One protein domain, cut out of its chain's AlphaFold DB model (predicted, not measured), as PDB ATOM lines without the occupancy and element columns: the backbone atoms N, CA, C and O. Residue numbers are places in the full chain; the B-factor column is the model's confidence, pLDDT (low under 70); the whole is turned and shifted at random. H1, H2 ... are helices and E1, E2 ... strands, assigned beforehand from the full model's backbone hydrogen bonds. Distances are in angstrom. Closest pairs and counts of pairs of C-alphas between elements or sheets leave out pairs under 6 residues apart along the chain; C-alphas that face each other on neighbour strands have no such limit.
ATOM      1  N   LYS A   3      13.140  22.156 -27.048       91.62
ATOM      2  CA  LYS A   3      14.556  22.546 -26.895       91.62
ATOM      3  C   LYS A   3      15.045  22.524 -25.437       91.62
ATOM      4  O   LYS A   3      16.190  22.177 -25.190       91.62
ATOM      5  N   LEU A   4      14.186  22.905 -24.488       93.38
ATOM      6  CA  LEU A   4      14.523  22.931 -23.062       93.38
ATOM      7  C   LEU A   4      14.608  21.517 -22.474       93.38
ATOM      8  O   LEU A   4      15.405  21.294 -21.580       93.38
ATOM      9  N   ALA A   5      13.850  20.561 -23.018       91.94
ATOM     10  CA  ALA A   5      13.906  19.154 -22.615       91.94
ATOM     11  C   ALA A   5      15.227  18.454 -22.996       91.94
ATOM     12  O   ALA A   5      15.440  17.300 -22.638       91.94
ATOM     13  N   GLY A   6      16.100  19.115 -23.763       92.12
ATOM     14  CA  GLY A   6      17.412  18.605 -24.168       92.12
ATOM     15  C   GLY A   6      17.380  17.575 -25.301       92.12
ATOM     16  O   GLY A   6      18.315  17.529 -26.096       92.12
ATOM     17  N   SER A   7      16.308  16.791 -25.428       94.31
ATOM     18  CA  SER A   7      16.154  15.789 -26.486       94.31
ATOM     19  C   SER A   7      14.696  15.600 -26.914       94.31
ATOM     20  O   SER A   7      13.762  15.881 -26.160       94.31
ATOM     21  N   SER A   8      14.511  15.119 -28.143       96.62
ATOM     22  CA  SER A   8      13.237  14.618 -28.660       96.62
ATOM     23  C   SER A   8      13.398  13.183 -29.159       96.62
ATOM     24  O   SER A   8      14.507  12.719 -29.428       96.62
ATOM     25  N   PHE A   9      12.283  12.469 -29.276       97.19
ATOM     26  CA  PHE A   9      12.226  11.093 -29.753       97.19
ATOM     27  C   PHE A   9      10.957  10.848 -30.590       97.19
ATOM     28  O   PHE A   9       9.956  11.552 -30.410       97.19
ATOM     29  N   PRO A  10      10.959   9.843 -31.489       97.44
ATOM     30  CA  PRO A  10       9.743   9.385 -32.154       97.44
ATOM     31  C   PRO A  10       8.707   8.918 -31.131       97.44
ATOM     32  O   PRO A  10       8.991   8.023 -30.336       97.44
ATOM     33  N   LEU A  11       7.492   9.475 -31.159       97.12
ATOM     34  CA  LEU A  11       6.436   9.158 -30.186       97.12
ATOM     35  C   LEU A  11       6.146   7.645 -30.106       97.12
ATOM     36  O   LEU A  11       5.876   7.128 -29.021       97.12
ATOM     37  N   ALA A  12       6.272   6.941 -31.235       97.00
ATOM     38  CA  ALA A  12       6.131   5.489 -31.352       97.00
ATOM     39  C   ALA A  12       7.021   4.692 -30.380       97.00
ATOM     40  O   ALA A  12       6.665   3.577 -30.007       97.00
ATOM     41  N   ASN A  13       8.151   5.257 -29.943       96.38
ATOM     42  CA  ASN A  13       9.062   4.604 -29.001       96.38
ATOM     43  C   ASN A  13       8.449   4.433 -27.603       96.38
ATOM     44  O   ASN A  13       8.959   3.638 -26.818       96.38
ATOM     45  N   ARG A  14       7.395   5.191 -27.276       95.06
ATOM     46  CA  ARG A  14       6.734   5.148 -25.964       95.06
ATOM     47  C   ARG A  14       5.239   4.861 -26.047       95.06
ATOM     48  O   ARG A  14       4.698   4.203 -25.168       95.06
ATOM     49  N   ILE A  15       4.571   5.344 -27.093       95.31
ATOM     50  CA  ILE A  15       3.132   5.166 -27.292       95.31
ATOM     51  C   ILE A  15       2.909   4.297 -28.523       95.31
ATOM     52  O   ILE A  15       3.225   4.706 -29.641       95.31
ATOM     53  N   ALA A  16       2.321   3.116 -28.331       93.19
ATOM     54  CA  ALA A  16       1.972   2.226 -29.432       93.19
ATOM     55  C   ALA A  16       1.033   2.935 -30.424       93.19
ATOM     56  O   ALA A  16       0.014   3.509 -30.039       93.19
ATOM     57  N   GLY A  17       1.396   2.928 -31.710       91.75
ATOM     58  CA  GLY A  17       0.654   3.642 -32.758       91.75
ATOM     59  C   GLY A  17       0.784   5.173 -32.713       91.75
ATOM     60  O   GLY A  17       0.118   5.862 -33.484       91.75
ATOM     61  N   GLY A  18       1.625   5.724 -31.833       92.62
ATOM     62  CA  GLY A  18       1.950   7.145 -31.811       92.62
ATOM     63  C   GLY A  18       2.787   7.551 -33.024       92.62
ATOM     64  O   GLY A  18       3.698   6.834 -33.425       92.62
ATOM     65  N   ALA A  19       2.503   8.720 -33.594       93.88
ATOM     66  CA  ALA A  19       3.242   9.280 -34.725       93.88
ATOM     67  C   ALA A  19       3.858  10.638 -34.364       93.88
ATOM     68  O   ALA A  19       3.376  11.325 -33.463       93.88
ATOM     69  N   GLY A  20       4.901  11.041 -35.084       95.38
ATOM     70  CA  GLY A  20       5.558  12.329 -34.883       95.38
ATOM     71  C   GLY A  20       6.564  12.345 -33.735       95.38
ATOM     72  O   GLY A  20       7.076  11.309 -33.311       95.38
ATOM     73  N   GLU A  21       6.859  13.544 -33.253       97.25
ATOM     74  CA  GLU A  21       7.959  13.825 -32.337       97.25
ATOM     75  C   GLU A  21       7.430  14.246 -30.970       97.25
ATOM     76  O   GLU A  21       6.498  15.052 -30.848       97.25
ATOM     77  N   ALA A  22       8.068  13.714 -29.934       97.88
ATOM     78  CA  ALA A  22       7.777  14.031 -28.552       97.88
ATOM     79  C   ALA A  22       9.054  14.287 -27.755       97.88
ATOM     80  O   ALA A  22      10.153  13.942 -28.181       97.88
ATOM     81  N   PHE A  23       8.905  14.907 -26.592       97.75
ATOM     82  CA  PHE A  23       9.954  14.993 -25.581       97.75
ATOM     83  C   PHE A  23       9.446  14.454 -24.244       97.75
ATOM     84  O   PHE A  23       8.237  14.326 -24.024       97.75
ATOM     85  N   ASP A  24      10.384  14.124 -23.362       97.69
ATOM     86  CA  ASP A  24      10.089  13.576 -22.043       97.69
ATOM     87  C   ASP A  24       9.652  14.691 -21.084       97.69
ATOM     88  O   ASP A  24      10.342  15.706 -20.942       97.69
ATOM     89  N   PHE A  25       8.487  14.528 -20.452       97.62
ATOM     90  CA  PHE A  25       7.944  15.544 -19.554       97.62
ATOM     91  C   PHE A  25       8.806  15.740 -18.302       97.62
ATOM     92  O   PHE A  25       8.997  16.882 -17.888       97.62
ATOM     93  N   ALA A  26       9.335  14.663 -17.713       95.19
ATOM     94  CA  ALA A  26      10.155  14.745 -16.509       95.19
ATOM     95  C   ALA A  26      11.478  15.463 -16.807       95.19
ATOM     96  O   ALA A  26      11.821  16.416 -16.111       95.19
ATOM     97  N   ALA A  27      12.142  15.111 -17.914       95.88
ATOM     98  CA  ALA A  27      13.358  15.800 -18.357       95.88
ATOM     99  C   ALA A  27      13.105  17.291 -18.643       95.88
ATOM    100  O   ALA A  27      13.903  18.156 -18.276       95.88
ATOM    101  N   TRP A  28      11.967  17.617 -19.267       96.81
ATOM    102  CA  TRP A  28      11.559  19.008 -19.460       96.81
ATOM    103  C   TRP A  28      11.316  19.734 -18.133       96.81
ATOM    104  O   TRP A  28      11.765  20.870 -17.984       96.81
ATOM    105  N   PHE A  29      10.613  19.106 -17.188       95.38
ATOM    106  CA  PHE A  29      10.303  19.697 -15.889       95.38
ATOM    107  C   PHE A  29      11.569  19.964 -15.076       95.38
ATOM    108  O   PHE A  29      11.697  21.044 -14.504       95.38
ATOM    109  N   GLU A  30      12.514  19.026 -15.051       93.56
ATOM    110  CA  GLU A  30      13.808  19.198 -14.384       93.56
ATOM    111  C   GLU A  30      14.588  20.377 -14.980       93.56
ATOM    112  O   GLU A  30      14.999  21.282 -14.251       93.56
ATOM    113  N   ALA A  31      14.719  20.424 -16.310       94.75
ATOM    114  CA  ALA A  31      15.420  21.504 -17.000       94.75
ATOM    115  C   ALA A  31      14.736  22.867 -16.814       94.75
ATOM    116  O   ALA A  31      15.408  23.882 -16.622       94.75
ATOM    117  N   TRP A  32      13.402  22.903 -16.845       94.81
ATOM    118  CA  TRP A  32      12.626  24.108 -16.559       94.81
ATOM    119  C   TRP A  32      12.793  24.558 -15.110       94.81
ATOM    120  O   TRP A  32      13.067  25.731 -14.879       94.81
ATOM    121  N   SER A  33      12.697  23.644 -14.145       93.44
ATOM    122  CA  SER A  33      12.838  23.961 -12.720       93.44
ATOM    123  C   SER A  33      14.221  24.541 -12.425       93.44
ATOM    124  O   SER A  33      14.327  25.600 -11.807       93.44
ATOM    125  N   ALA A  34      15.273  23.923 -12.969       92.69
ATOM    126  CA  ALA A  34      16.634  24.443 -12.884       92.69
ATOM    127  C   ALA A  34      16.761  25.832 -13.533       92.69
ATOM    128  O   ALA A  34      17.396  26.722 -12.970       92.69
ATOM    129  N   SER A  35      16.109  26.064 -14.681       92.94
ATOM    130  CA  SER A  35      16.115  27.379 -15.334       92.94
ATOM    131  C   SER A  35      15.351  28.454 -14.551       92.94
ATOM    132  O   SER A  35      15.550  29.635 -14.818       92.94
ATOM    133  N   GLN A  36      14.451  28.065 -13.643       91.69
ATOM    134  CA  GLN A  36      13.762  28.972 -12.717       91.69
ATOM    135  C   GLN A  36      14.546  29.190 -11.410       91.69
ATOM    136  O   GLN A  36      14.083  29.932 -10.548       91.69
ATOM    137  N   GLY A  37      15.710  28.552 -11.238       91.56
ATOM    138  CA  GLY A  37      16.478  28.604  -9.991       91.56
ATOM    139  C   GLY A  37      15.851  27.800  -8.847       91.56
ATOM    140  O   GLY A  37      16.157  28.063  -7.688       91.56
ATOM    141  N   ILE A  38      14.965  26.844  -9.149       89.50
ATOM    142  CA  ILE A  38      14.391  25.943  -8.144       89.50
ATOM    143  C   ILE A  38      15.449  24.902  -7.779       89.50
ATOM    144  O   ILE A  38      15.935  24.170  -8.644       89.50
ATOM    145  N   GLU A  39      15.812  24.838  -6.499       84.31
ATOM    146  CA  GLU A  39      16.859  23.938  -6.016       84.31
ATOM    147  C   GLU A  39      16.460  22.462  -6.127       84.31
ATOM    148  O   GLU A  39      15.321  22.066  -5.841       84.31
ATOM    149  N   ALA A  40      17.448  21.637  -6.481       73.69
ATOM    150  CA  ALA A  40      17.348  20.187  -6.429       73.69
ATOM    151  C   ALA A  40      17.068  19.741  -4.984       73.69
ATOM    152  O   ALA A  40      17.875  19.979  -4.089       73.69
ATOM    153  N   GLY A  41      15.917  19.103  -4.758       69.62
ATOM    154  CA  GLY A  41      15.448  18.699  -3.424       69.62
ATOM    155  C   GLY A  41      14.227  19.470  -2.918       69.62
ATOM    156  O   GLY A  41      13.658  19.091  -1.897       69.62
ATOM    157  N   THR A  42      13.773  20.496  -3.645       81.81
ATOM    158  CA  THR A  42      12.463  21.118  -3.398       81.81
ATOM    159  C   THR A  42      11.338  20.089  -3.551       81.81
ATOM    160  O   THR A  42      11.383  19.233  -4.438       81.81
ATOM    161  N   THR A  43      10.309  20.178  -2.703       87.06
ATOM    162  CA  THR A  43       9.145  19.285  -2.745       87.06
ATOM    163  C   THR A  43       8.495  19.287  -4.127       87.06
ATOM    164  O   THR A  43       7.988  20.313  -4.593       87.06
ATOM    165  N   LEU A  44       8.477  18.115  -4.767       92.38
ATOM    166  CA  LEU A  44       7.812  17.919  -6.052       92.38
ATOM    167  C   LEU A  44       6.314  18.247  -5.949       92.38
ATOM    168  O   LEU A  44       5.717  18.056  -4.883       92.38
ATOM    169  N   PRO A  45       5.683  18.718  -7.038       95.19
ATOM    170  CA  PRO A  45       4.239  18.868  -7.076       95.19
ATOM    171  C   PRO A  45       3.547  17.539  -6.777       95.19
ATOM    172  O   PRO A  45       4.055  16.463  -7.069       95.19
ATOM    173  N   THR A  46       2.353  17.622  -6.206       97.44
ATOM    174  CA  THR A  46       1.485  16.450  -6.013       97.44
ATOM    175  C   THR A  46       0.756  16.065  -7.295       97.44
ATOM    176  O   THR A  46       0.452  14.896  -7.510       97.44
ATOM    177  N   HIS A  47       0.482  17.055  -8.150       98.25
ATOM    178  CA  HIS A  47      -0.269  16.880  -9.382       98.25
ATOM    179  C   HIS A  47       0.220  17.840 -10.466       98.25
ATOM    180  O   HIS A  47       0.720  18.937 -10.194       98.25
ATOM    181  N   LEU A  48      -0.022  17.444 -11.710       98.25
ATOM    182  CA  LEU A  48      -0.049  18.329 -12.862       98.25
ATOM    183  C   LEU A  48      -1.503  18.581 -13.248       98.25
ATOM    184  O   LEU A  48      -2.207  17.661 -13.662       98.25
ATOM    185  N   LYS A  49      -1.941  19.838 -13.173       97.88
ATOM    186  CA  LYS A  49      -3.164  20.268 -13.846       97.88
ATOM    187  C   LYS A  49      -2.838  20.654 -15.285       97.88
ATOM    188  O   LYS A  49      -1.955  21.476 -15.536       97.88
ATOM    189  N   VAL A  50      -3.580  20.084 -16.221       97.75
ATOM    190  CA  VAL A  50      -3.472  20.339 -17.657       97.75
ATOM    191  C   VAL A  50      -4.745  21.020 -18.123       97.75
ATOM    192  O   VAL A  50      -5.836  20.570 -17.780       97.75
ATOM    193  N   GLU A  51      -4.615  22.088 -18.906       96.31
ATOM    194  CA  GLU A  51      -5.752  22.762 -19.539       96.31
ATOM    195  C   GLU A  51      -5.603  22.721 -21.057       96.31
ATOM    196  O   GLU A  51      -4.535  23.034 -21.596       96.31
ATOM    197  N   ALA A  52      -6.680  22.338 -21.733       95.75
ATOM    198  CA  ALA A  52      -6.783  22.281 -23.180       95.75
ATOM    199  C   ALA A  52      -7.556  23.478 -23.747       95.75
ATOM    200  O   ALA A  52      -8.327  24.147 -23.055       95.75
ATOM    201  N   ALA A  53      -7.361  23.733 -25.041       93.06
ATOM    202  CA  ALA A  53      -8.021  24.819 -25.764       93.06
ATOM    203  C   ALA A  53      -9.558  24.701 -25.814       93.06
ATOM    204  O   ALA A  53     -10.242  25.708 -25.955       93.06
ATOM    205  N   ASP A  54     -10.101  23.489 -25.696       90.88
ATOM    206  CA  ASP A  54     -11.539  23.193 -25.724       90.88
ATOM    207  C   ASP A  54     -12.178  23.185 -24.330       90.88
ATOM    208  O   ASP A  54     -13.249  22.613 -24.144       90.88
ATOM    209  N   THR A  55     -11.530  23.822 -23.348       92.19
ATOM    210  CA  THR A  55     -11.934  23.881 -21.931       92.19
ATOM    211  C   THR A  55     -11.857  22.553 -21.178       92.19
ATOM    212  O   THR A  55     -12.198  22.514 -19.991       92.19
ATOM    213  N   PHE A  56     -11.374  21.482 -21.813       95.06
ATOM    214  CA  PHE A  56     -11.062  20.249 -21.109       95.06
ATOM    215  C   PHE A  56      -9.910  20.479 -20.126       95.06
ATOM    216  O   PHE A  56      -8.925  21.162 -20.427       95.06
ATOM    217  N   GLU A  57     -10.018  19.895 -18.942       97.00
ATOM    218  CA  GLU A  57      -8.956  19.877 -17.951       97.00
ATOM    219  C   GLU A  57      -8.778  18.488 -17.343       97.00
ATOM    220  O   GLU A  57      -9.723  17.708 -17.224       97.00
ATOM    221  N   ALA A  58      -7.541  18.195 -16.950       97.88
ATOM    222  CA  ALA A  58      -7.194  16.992 -16.209       97.88
ATOM    223  C   ALA A  58      -6.270  17.344 -15.041       97.88
ATOM    224  O   ALA A  58      -5.327  18.118 -15.202       97.88
ATOM    225  N   MET A  59      -6.538  16.766 -13.876       97.75
ATOM    226  CA  MET A  59      -5.639  16.703 -12.733       97.75
ATOM    227  C   MET A  59      -4.978  15.325 -12.739       97.75
ATOM    228  O   MET A  59      -5.659  14.311 -12.589       97.75
ATOM    229  N   ILE A  60      -3.665  15.291 -12.949       98.25
ATOM    230  CA  ILE A  60      -2.887  14.057 -13.077       98.25
ATOM    231  C   ILE A  60      -1.972  13.931 -11.857       98.25
ATOM    232  O   ILE A  60      -1.169  14.841 -11.635       98.25
ATOM    233  N   PRO A  61      -2.047  12.836 -11.082       97.75
ATOM    234  CA  PRO A  61      -1.113  12.573  -9.993       97.75
ATOM    235  C   PRO A  61       0.329  12.547 -10.480       97.75
ATOM    236  O   PRO A  61       0.625  11.993 -11.543       97.75
ATOM    237  N   TRP A  62       1.235  13.129  -9.699       96.94
ATOM    238  CA  TRP A  62       2.637  13.265 -10.086       96.94
ATOM    239  C   TRP A  62       3.296  11.921 -10.406       96.94
ATOM    240  O   TRP A  62       4.079  11.794 -11.344       96.94
ATOM    241  N   GLU A  63       2.915  10.889  -9.663       94.88
ATOM    242  CA  GLU A  63       3.431   9.534  -9.773       94.88
ATOM    243  C   GLU A  63       3.110   8.890 -11.136       94.88
ATOM    244  O   GLU A  63       3.877   8.050 -11.610       94.88
ATOM    245  N   GLN A  64       2.033   9.322 -11.806       97.00
ATOM    246  CA  GLN A  64       1.637   8.828 -13.132       97.00
ATOM    247  C   GLN A  64       2.405   9.510 -14.279       97.00
ATOM    248  O   GLN A  64       2.384   9.029 -15.412       97.00
ATOM    249  N   LEU A  65       3.124  10.607 -14.010       96.75
ATOM    250  CA  LEU A  65       3.818  11.403 -15.032       96.75
ATOM    251  C   LEU A  65       5.235  10.918 -15.352       96.75
ATOM    252  O   LEU A  65       5.872  11.485 -16.237       96.75
ATOM    253  N   ARG A  66       5.735   9.882 -14.664       91.75
ATOM    254  CA  ARG A  66       7.126   9.401 -14.783       91.75
ATOM    255  C   ARG A  66       7.566   9.170 -16.229       91.75
ATOM    256  O   ARG A  66       8.690   9.495 -16.582       91.75
ATOM    257  N   GLU A  67       6.681   8.611 -17.046       95.25
ATOM    258  CA  GLU A  67       6.942   8.346 -18.464       95.25
ATOM    259  C   GLU A  67       6.051   9.196 -19.376       95.25
ATOM    260  O   GLU A  67       5.854   8.877 -20.549       95.25
ATOM    261  N   ALA A  68       5.503  10.301 -18.871       97.94
ATOM    262  CA  ALA A  68       4.682  11.170 -19.692       97.94
ATOM    263  C   ALA A  68       5.491  11.747 -20.866       97.94
ATOM    264  O   ALA A  68       6.655  12.137 -20.732       97.94
ATOM    265  N   ALA A  69       4.863  11.781 -22.038       98.12
ATOM    266  CA  ALA A  69       5.458  12.279 -23.271       98.12
ATOM    267  C   ALA A  69       4.642  13.451 -23.804       98.12
ATOM    268  O   ALA A  69       3.411  13.399 -23.851       98.12
ATOM    269  N   VAL A  70       5.329  14.504 -24.239       97.94
ATOM    270  CA  VAL A  70       4.698  15.681 -24.837       97.94
ATOM    271  C   VAL A  70       4.998  15.691 -26.326       97.94
ATOM    272  O   VAL A  70       6.112  16.005 -26.745       97.94
ATOM    273  N   GLN A  71       3.997  15.341 -27.127       97.69
ATOM    274  CA  GLN A  71       4.057  15.407 -28.581       97.69
ATOM    275  C   GLN A  71       3.924  16.863 -29.033       97.69
ATOM    276  O   GLN A  71       3.023  17.569 -28.577       97.69
ATOM    277  N   PHE A  72       4.791  17.312 -29.941       96.62
ATOM    278  CA  PHE A  72       4.807  18.705 -30.411       96.62
ATOM    279  C   PHE A  72       4.889  18.855 -31.935       96.62
ATOM    280  O   PHE A  72       4.613  19.939 -32.450       96.62
ATOM    281  N   ALA A  73       5.238  17.791 -32.659       96.19
ATOM    282  CA  ALA A  73       5.337  17.824 -34.111       96.19
ATOM    283  C   ALA A  73       4.926  16.493 -34.749       96.19
ATOM    284  O   ALA A  73       4.917  15.446 -34.100       96.19
ATOM    285  N   LEU A  74       4.576  16.558 -36.030       95.19
ATOM    286  CA  LEU A  74       4.319  15.434 -36.918       95.19
ATOM    287  C   LEU A  74       5.075  15.697 -38.223       95.19
ATOM    288  O   LEU A  74       4.910  16.760 -38.823       95.19
ATOM    289  N   ASP A  75       5.926  14.754 -38.624       91.44
ATOM    290  CA  ASP A  75       6.768  14.852 -39.824       91.44
ATOM    291  C   ASP A  75       7.582  16.162 -39.888       91.44
ATOM    292  O   ASP A  75       7.609  16.853 -40.905       91.44
ATOM    293  N   GLY A  76       8.206  16.559 -38.769       90.50
ATOM    294  CA  GLY A  76       8.982  17.799 -38.659       90.50
ATOM    295  C   GLY A  76       8.163  19.096 -38.654       90.50
ATOM    296  O   GLY A  76       8.741  20.182 -38.590       90.50
ATOM    297  N   THR A  77       6.831  19.019 -38.710       92.31
ATOM    298  CA  THR A  77       5.938  20.188 -38.706       92.31
ATOM    299  C   THR A  77       5.140  20.286 -37.405       92.31
ATOM    300  O   THR A  77       4.831  19.256 -36.804       92.31
ATOM    301  N   PRO A  78       4.780  21.495 -36.929       93.06
ATOM    302  CA  PRO A  78       3.908  21.648 -35.765       93.06
ATOM    303  C   PRO A  78       2.596  20.874 -35.921       93.06
ATOM    304  O   PRO A  78       2.075  20.748 -37.028       93.06
ATOM    305  N   LEU A  79       2.032  20.393 -34.809       90.38
ATOM    306  CA  LEU A  79       0.813  19.580 -34.843       90.38
ATOM    307  C   LEU A  79      -0.346  20.296 -35.569       90.38
ATOM    308  O   LEU A  79      -0.816  21.329 -35.088       90.38
ATOM    309  N   PRO A  80      -0.879  19.728 -36.671       79.62
ATOM    310  CA  PRO A  80      -1.971  20.350 -37.422       79.62
ATOM    311  C   PRO A  80      -3.323  20.252 -36.694       79.62
ATOM    312  O   PRO A  80      -4.200  21.090 -36.885       79.62
ATOM    313  N   LYS A  81      -3.507  19.224 -35.851       78.75
ATOM    314  CA  LYS A  81      -4.674  19.016 -34.978       78.75
ATOM    315  C   LYS A  81      -4.199  18.569 -33.601       78.75
ATOM    316  O   LYS A  81      -3.263  17.781 -33.505       78.75
ATOM    317  N   GLY A  82      -4.872  19.020 -32.544       75.19
ATOM    318  CA  GLY A  82      -4.467  18.679 -31.176       75.19
ATOM    319  C   GLY A  82      -3.247  19.461 -30.672       75.19
ATOM    320  O   GLY A  82      -2.660  19.045 -29.678       75.19
ATOM    321  N   GLY A  83      -2.847  20.533 -31.370       82.06
ATOM    322  CA  GLY A  83      -1.720  21.402 -31.022       82.06
ATOM    323  C   GLY A  83      -2.107  22.570 -30.097       82.06
ATOM    324  O   GLY A  83      -3.296  22.835 -29.916       82.06
ATOM    325  N   PRO A  84      -1.127  23.282 -29.508       89.44
ATOM    326  CA  PRO A  84       0.294  23.275 -29.877       89.44
ATOM    327  C   PRO A  84       1.073  22.044 -29.398       89.44
ATOM    328  O   PRO A  84       2.069  21.690 -30.019       89.44
ATOM    329  N   VAL A  85       0.609  21.368 -28.344       96.31
ATOM    330  CA  VAL A  85       1.167  20.090 -27.882       96.31
ATOM    331  C   VAL A  85       0.066  19.147 -27.398       96.31
ATOM    332  O   VAL A  85      -1.015  19.586 -26.996       96.31
ATOM    333  N   ARG A  86       0.361  17.847 -27.391       97.19
ATOM    334  CA  ARG A  86      -0.475  16.800 -26.794       97.19
ATOM    335  C   ARG A  86       0.306  16.076 -25.704       97.19
ATOM    336  O   ARG A  86       1.436  15.652 -25.939       97.19
ATOM    337  N   LEU A  87      -0.304  15.919 -24.534       98.06
ATOM    338  CA  LEU A  87       0.241  15.121 -23.443       98.06
ATOM    339  C   LEU A  87      -0.228  13.669 -23.576       98.06
ATOM    340  O   LEU A  87      -1.402  13.404 -23.835       98.06
ATOM    341  N   TYR A  88       0.695  12.742 -23.357       98.00
ATOM    342  CA  TYR A  88       0.426  11.324 -23.174       98.00
ATOM    343  C   TYR A  88       0.925  10.884 -21.799       98.00
ATOM    344  O   TYR A  88       2.041  11.229 -21.416       98.00
ATOM    345  N   VAL A  89       0.116  10.096 -21.092       97.81
ATOM    346  CA  VAL A  89       0.385   9.553 -19.757       97.81
ATOM    347  C   VAL A  89       0.232   8.024 -19.836       97.81
ATOM    348  O   VAL A  89      -0.852   7.509 -19.573       97.81
ATOM    349  N   PRO A  90       1.280   7.279 -20.246       95.00
ATOM    350  CA  PRO A  90       1.175   5.841 -20.543       95.00
ATOM    351  C   PRO A  90       0.690   4.996 -19.361       95.00
ATOM    352  O   PRO A  90      -0.058   4.043 -19.544       95.00
ATOM    353  N   HIS A  91       1.104   5.373 -18.150       92.56
ATOM    354  CA  HIS A  91       0.730   4.715 -16.892       92.56
ATOM    355  C   HIS A  91      -0.410   5.452 -16.182       92.56
ATOM    356  O   HIS A  91      -0.560   5.371 -14.963       92.56
ATOM    357  N   GLY A  92      -1.172   6.232 -16.947       93.12
ATOM    358  CA  GLY A  92      -2.311   6.977 -16.453       93.12
ATOM    359  C   GLY A  92      -3.433   6.040 -16.024       93.12
ATOM    360  O   GLY A  92      -3.687   5.019 -16.658       93.12
ATOM    361  N   SER A  93      -4.170   6.413 -14.982       93.81
ATOM    362  CA  SER A  93      -5.344   5.646 -14.547       93.81
ATOM    363  C   SER A  93      -6.532   5.736 -15.517       93.81
ATOM    364  O   SER A  93      -7.537   5.056 -15.315       93.81
ATOM    365  N   SER A  94      -6.459   6.590 -16.546       95.44
ATOM    366  CA  SER A  94      -7.491   6.762 -17.572       95.44
ATOM    367  C   SER A  94      -6.917   7.355 -18.860       95.44
ATOM    368  O   SER A  94      -6.061   8.240 -18.824       95.44
ATOM    369  N   GLU A  95      -7.474   6.955 -20.004       94.94
ATOM    370  CA  GLU A  95      -7.190   7.550 -21.318       94.94
ATOM    371  C   GLU A  95      -7.520   9.048 -21.383       94.94
ATOM    372  O   GLU A  95      -6.930   9.789 -22.167       94.94
ATOM    373  N   CYS A  96      -8.435   9.527 -20.537       96.00
ATOM    374  CA  CYS A  96      -8.776  10.946 -20.453       96.00
ATOM    375  C   CYS A  96      -7.611  11.823 -19.962       96.00
ATOM    376  O   CYS A  96      -7.659  13.039 -20.130       96.00
ATOM    377  N   LEU A  97      -6.555  11.227 -19.403       97.25
ATOM    378  CA  LEU A  97      -5.329  11.931 -19.019       97.25
ATOM    379  C   LEU A  97      -4.411  12.210 -20.228       97.25
ATOM    380  O   LEU A  97      -3.486  13.016 -20.130       97.25
ATOM    381  N   ASN A  98      -4.698  11.615 -21.394       96.94
ATOM    382  CA  ASN A  98      -4.014  11.882 -22.660       96.94
ATOM    383  C   ASN A  98      -4.569  13.155 -23.331       96.94
ATOM    384  O   ASN A  98      -5.263  13.099 -24.355       96.94
ATOM    385  N   VAL A  99      -4.282  14.312 -22.731       96.75
ATOM    386  CA  VAL A  99      -4.887  15.603 -23.094       96.75
ATOM    387  C   VAL A  99      -4.345  16.155 -24.416       96.75
ATOM    388  O   VAL A  99      -3.139  16.302 -24.614       96.75
ATOM    389  N   LYS A 100      -5.256  16.506 -25.329       95.88
ATOM    390  CA  LYS A 100      -4.961  17.151 -26.621       95.88
ATOM    391  C   LYS A 100      -5.020  18.671 -26.494       95.88
ATOM    392  O   LYS A 100      -5.680  19.185 -25.602       95.88
ATOM    393  N   SER A 101      -4.397  19.380 -27.435       95.62
ATOM    394  CA  SER A 101      -4.476  20.842 -27.553       95.62
ATOM    395  C   SER A 101      -4.128  21.567 -26.254       95.62
ATOM    396  O   SER A 101      -4.833  22.489 -25.842       95.62
ATOM    397  N   VAL A 102      -3.073  21.114 -25.577       96.69
ATOM    398  CA  VAL A 102      -2.697  21.647 -24.270       96.69
ATOM    399  C   VAL A 102      -2.205  23.081 -24.421       96.69
ATOM    400  O   VAL A 102      -1.294  23.358 -25.203       96.69
ATOM    401  N   ILE A 103      -2.790  23.976 -23.632       94.75
ATOM    402  CA  ILE A 103      -2.442  25.399 -23.579       94.75
ATOM    403  C   ILE A 103      -1.801  25.797 -22.247       94.75
ATOM    404  O   ILE A 103      -1.124  26.821 -22.189       94.75
ATOM    405  N   ALA A 104      -1.982  25.003 -21.185       95.25
ATOM    406  CA  ALA A 104      -1.354  25.269 -19.897       95.25
ATOM    407  C   ALA A 104      -1.001  23.993 -19.128       95.25
ATOM    408  O   ALA A 104      -1.791  23.050 -19.044       95.25
ATOM    409  N   PHE A 105       0.168  24.040 -18.493       97.19
ATOM    410  CA  PHE A 105       0.604  23.133 -17.441       97.19
ATOM    411  C   PHE A 105       0.679  23.916 -16.133       97.19
ATOM    412  O   PHE A 105       1.304  24.976 -16.082       97.19
ATOM    413  N   LYS A 106       0.026  23.416 -15.086       96.88
ATOM    414  CA  LYS A 106       0.007  24.025 -13.755       96.88
ATOM    415  C   LYS A 106       0.458  22.997 -12.730       96.88
ATOM    416  O   LYS A 106      -0.155  21.943 -12.586       96.88
ATOM    417  N   PHE A 107       1.528  23.318 -12.019       96.06
ATOM    418  CA  PHE A 107       2.060  22.488 -10.945       96.06
ATOM    419  C   PHE A 107       1.264  22.750  -9.668       96.06
ATOM    420  O   PHE A 107       1.122  23.902  -9.262       96.06
ATOM    421  N   VAL A 108       0.700  21.697  -9.076       96.62
ATOM    422  CA  VAL A 108      -0.206  21.806  -7.928       96.62
ATOM    423  C   VAL A 108       0.341  21.016  -6.744       96.62
ATOM    424  O   VAL A 108       0.691  19.839  -6.869       96.62
ATOM    425  N   HIS A 109       0.335  21.645  -5.569       95.25
ATOM    426  CA  HIS A 109       0.607  21.013  -4.278       95.25
ATOM    427  C   HIS A 109      -0.697  20.907  -3.483       95.25
ATOM    428  O   HIS A 109      -1.235  21.908  -3.019       95.25
ATOM    429  N   ASN A 110      -1.228  19.693  -3.373       94.00
ATOM    430  CA  ASN A 110      -2.426  19.349  -2.622       94.00
ATOM    431  C   ASN A 110      -2.246  17.941  -2.035       94.00
ATOM    432  O   ASN A 110      -2.542  16.943  -2.691       94.00
ATOM    433  N   GLU A 111      -1.719  17.881  -0.813       93.12
ATOM    434  CA  GLU A 111      -1.451  16.618  -0.113       93.12
ATOM    435  C   GLU A 111      -2.731  15.843   0.215       93.12
ATOM    436  O   GLU A 111      -2.727  14.618   0.158       93.12
ATOM    437  N   GLU A 112      -3.838  16.535   0.502       94.00
ATOM    438  CA  GLU A 112      -5.110  15.904   0.882       94.00
ATOM    439  C   GLU A 112      -5.687  15.023  -0.227       94.00
ATOM    440  O   GLU A 112      -6.379  14.052   0.060       94.00
ATOM    441  N   LYS A 113      -5.389  15.355  -1.487       92.31
ATOM    442  CA  LYS A 113      -5.861  14.629  -2.674       92.31
ATOM    443  C   LYS A 113      -4.747  13.880  -3.395       92.31
ATOM    444  O   LYS A 113      -4.899  13.543  -4.564       92.31
ATOM    445  N   ARG A 114      -3.589  13.681  -2.756       94.12
ATOM    446  CA  ARG A 114      -2.439  13.025  -3.392       94.12
ATOM    447  C   ARG A 114      -2.847  11.673  -3.980       94.12
ATOM    448  O   ARG A 114      -3.414  10.832  -3.290       94.12
ATOM    449  N   GLY A 115      -2.504  11.456  -5.248       92.56
ATOM    450  CA  GLY A 115      -2.819  10.216  -5.956       92.56
ATOM    451  C   GLY A 115      -4.183  10.218  -6.654       92.56
ATOM    452  O   GLY A 115      -4.455   9.301  -7.428       92.56
ATOM    453  N   GLU A 116      -5.025  11.235  -6.445       95.75
ATOM    454  CA  GLU A 116      -6.335  11.327  -7.087       95.75
ATOM    455  C   GLU A 116      -6.237  11.938  -8.490       95.75
ATOM    456  O   GLU A 116      -5.784  13.066  -8.687       95.75
ATOM    457  N   ALA A 117      -6.723  11.201  -9.488       96.44
ATOM    458  CA  ALA A 117      -6.903  11.724 -10.835       96.44
ATOM    459  C   ALA A 117      -8.326  12.263 -11.023       96.44
ATOM    460  O   ALA A 117      -9.299  11.645 -10.590       96.44
ATOM    461  N   SER A 118      -8.468  13.383 -11.730       96.31
ATOM    462  CA  SER A 118      -9.774  13.901 -12.158       96.31
ATOM    463  C   SER A 118      -9.685  14.527 -13.543       96.31
ATOM    464  O   SER A 118      -8.619  14.963 -13.969       96.31
ATOM    465  N   TYR A 119     -10.788  14.537 -14.285       96.62
ATOM    466  CA  TYR A 119     -10.833  15.114 -15.625       96.62
ATOM    467  C   TYR A 119     -12.259  15.469 -16.031       96.62
ATOM    468  O   TYR A 119     -13.225  14.864 -15.565       96.62
ATOM    469  N   GLY A 120     -12.390  16.441 -16.927       94.56
ATOM    470  CA  GLY A 120     -13.675  16.877 -17.453       94.56
ATOM    471  C   GLY A 120     -13.594  18.248 -18.109       94.56
ATOM    472  O   GLY A 120     -12.542  18.876 -18.156       94.56
ATOM    473  N   PHE A 121     -14.725  18.719 -18.620       90.81
ATOM    474  CA  PHE A 121     -14.839  20.079 -19.141       90.81
ATOM    475  C   PHE A 121     -15.131  21.055 -18.006       90.81
ATOM    476  O   PHE A 121     -15.950  20.756 -17.127       90.81
ATOM    477  N   LYS A 122     -14.493  22.232 -18.041       83.31
ATOM    478  CA  LYS A 122     -14.794  23.318 -17.105       83.31
ATOM    479  C   LYS A 122     -16.294  23.618 -17.141       83.31
ATOM    480  O   LYS A 122     -16.858  23.909 -18.187       83.31
TER     481      LYS A 122
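AT A GLANCE: This is residues 3 to 122 of the 134 residues of an uncharacterized protein of Paenibacillus montanisoli (UniProt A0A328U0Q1). Two small antiparallel sheets, E1 E4 E5 and E6 E2 E3 E7, are set off from each other along the longest axis and come together near E5 and E6. H1 continues E1 out to one side, E7 is at the far edge on the opposite side, and the short H2 is in the connection from E3 to E4. The printed part has 120 residues, with the order E1 H1 E2 E3 H2 E4 E5 E6 E7; the class is mixed, helices and strands, with 51 residues in named elements, under half. It is compact, with a radius of gyration of the C-alphas of 13.9 A and spans of 41 by 32 by 23 A.

HOW THE PARTS SIT: Residues 3 to 20 hold no named element, but residues 9 to 10 pair antiparallel with residues 21 to 22 of E1, residues 21 to 24. E1 is an antiparallel neighbour of E4, residues 69 to 74, at 160 degrees, with N 21 and O 73 2.8 A apart, within hydrogen-bond range. H1, residues 25 to 35, only grazes this sheet with its residues 25 to 28; the closest C-alphas of H1 and E4 are those of Phe 25 and Ala 69, 5.5 A apart. E2, residues 47 to 52, and E3, residues 56 to 61, form a hairpin, with N 50 and O 58 2.8 A apart. H2, residues 62 to 65, only grazes their sheet, and is close to but not clearly touching H1, with the C-alphas of Ala 26 and Leu 65, the closest, 7.3 A apart. E4 and E5, residues 86 to 88, form a hairpin at 138 degrees, with N 71 and O 86 2.8 A apart. E6, residues 102 to 108, is antiparallel to E2, with N 49 and O 106 2.8 A apart. The closest C-alphas of E5 and E6 are those of Arg 86 and Val 102, 5.9 A apart. E7, residues 118 to 121, is antiparallel to E3, with N 57 and O 120 2.8 A apart. E6 and E7 are the edge strands of their sheet, which is twisted, with C-alphas up to 4.0 A off its best plane. Every O i to N i+4 pair in H1 is within hydrogen-bond range; H2 is too short for such a pair.

IN THESE COORDINATES: E1 begins at C-alpha 21, (7.959, 13.825, -32.337), and is 10.5 A long. H1 is 15.0 A, E2 16.2 A, E3 16.8 A, H2 5.4 A, E4 14.1 A, E5 6.6 A, E6 16.5 A and E7 10.6 A. E7 ends at C-alpha 121, (-14.839, 20.079, -19.141).

THE WHOLE: The C-alphas of Asp 75 and Glu 112 are the two farthest apart, 42.4 A. The printed part has no cut. The links H1 to E2, E4 to E5 and E5 to E6 are long. The mean pLDDT of the printed part is 93.9, and only residue 41 is under 70.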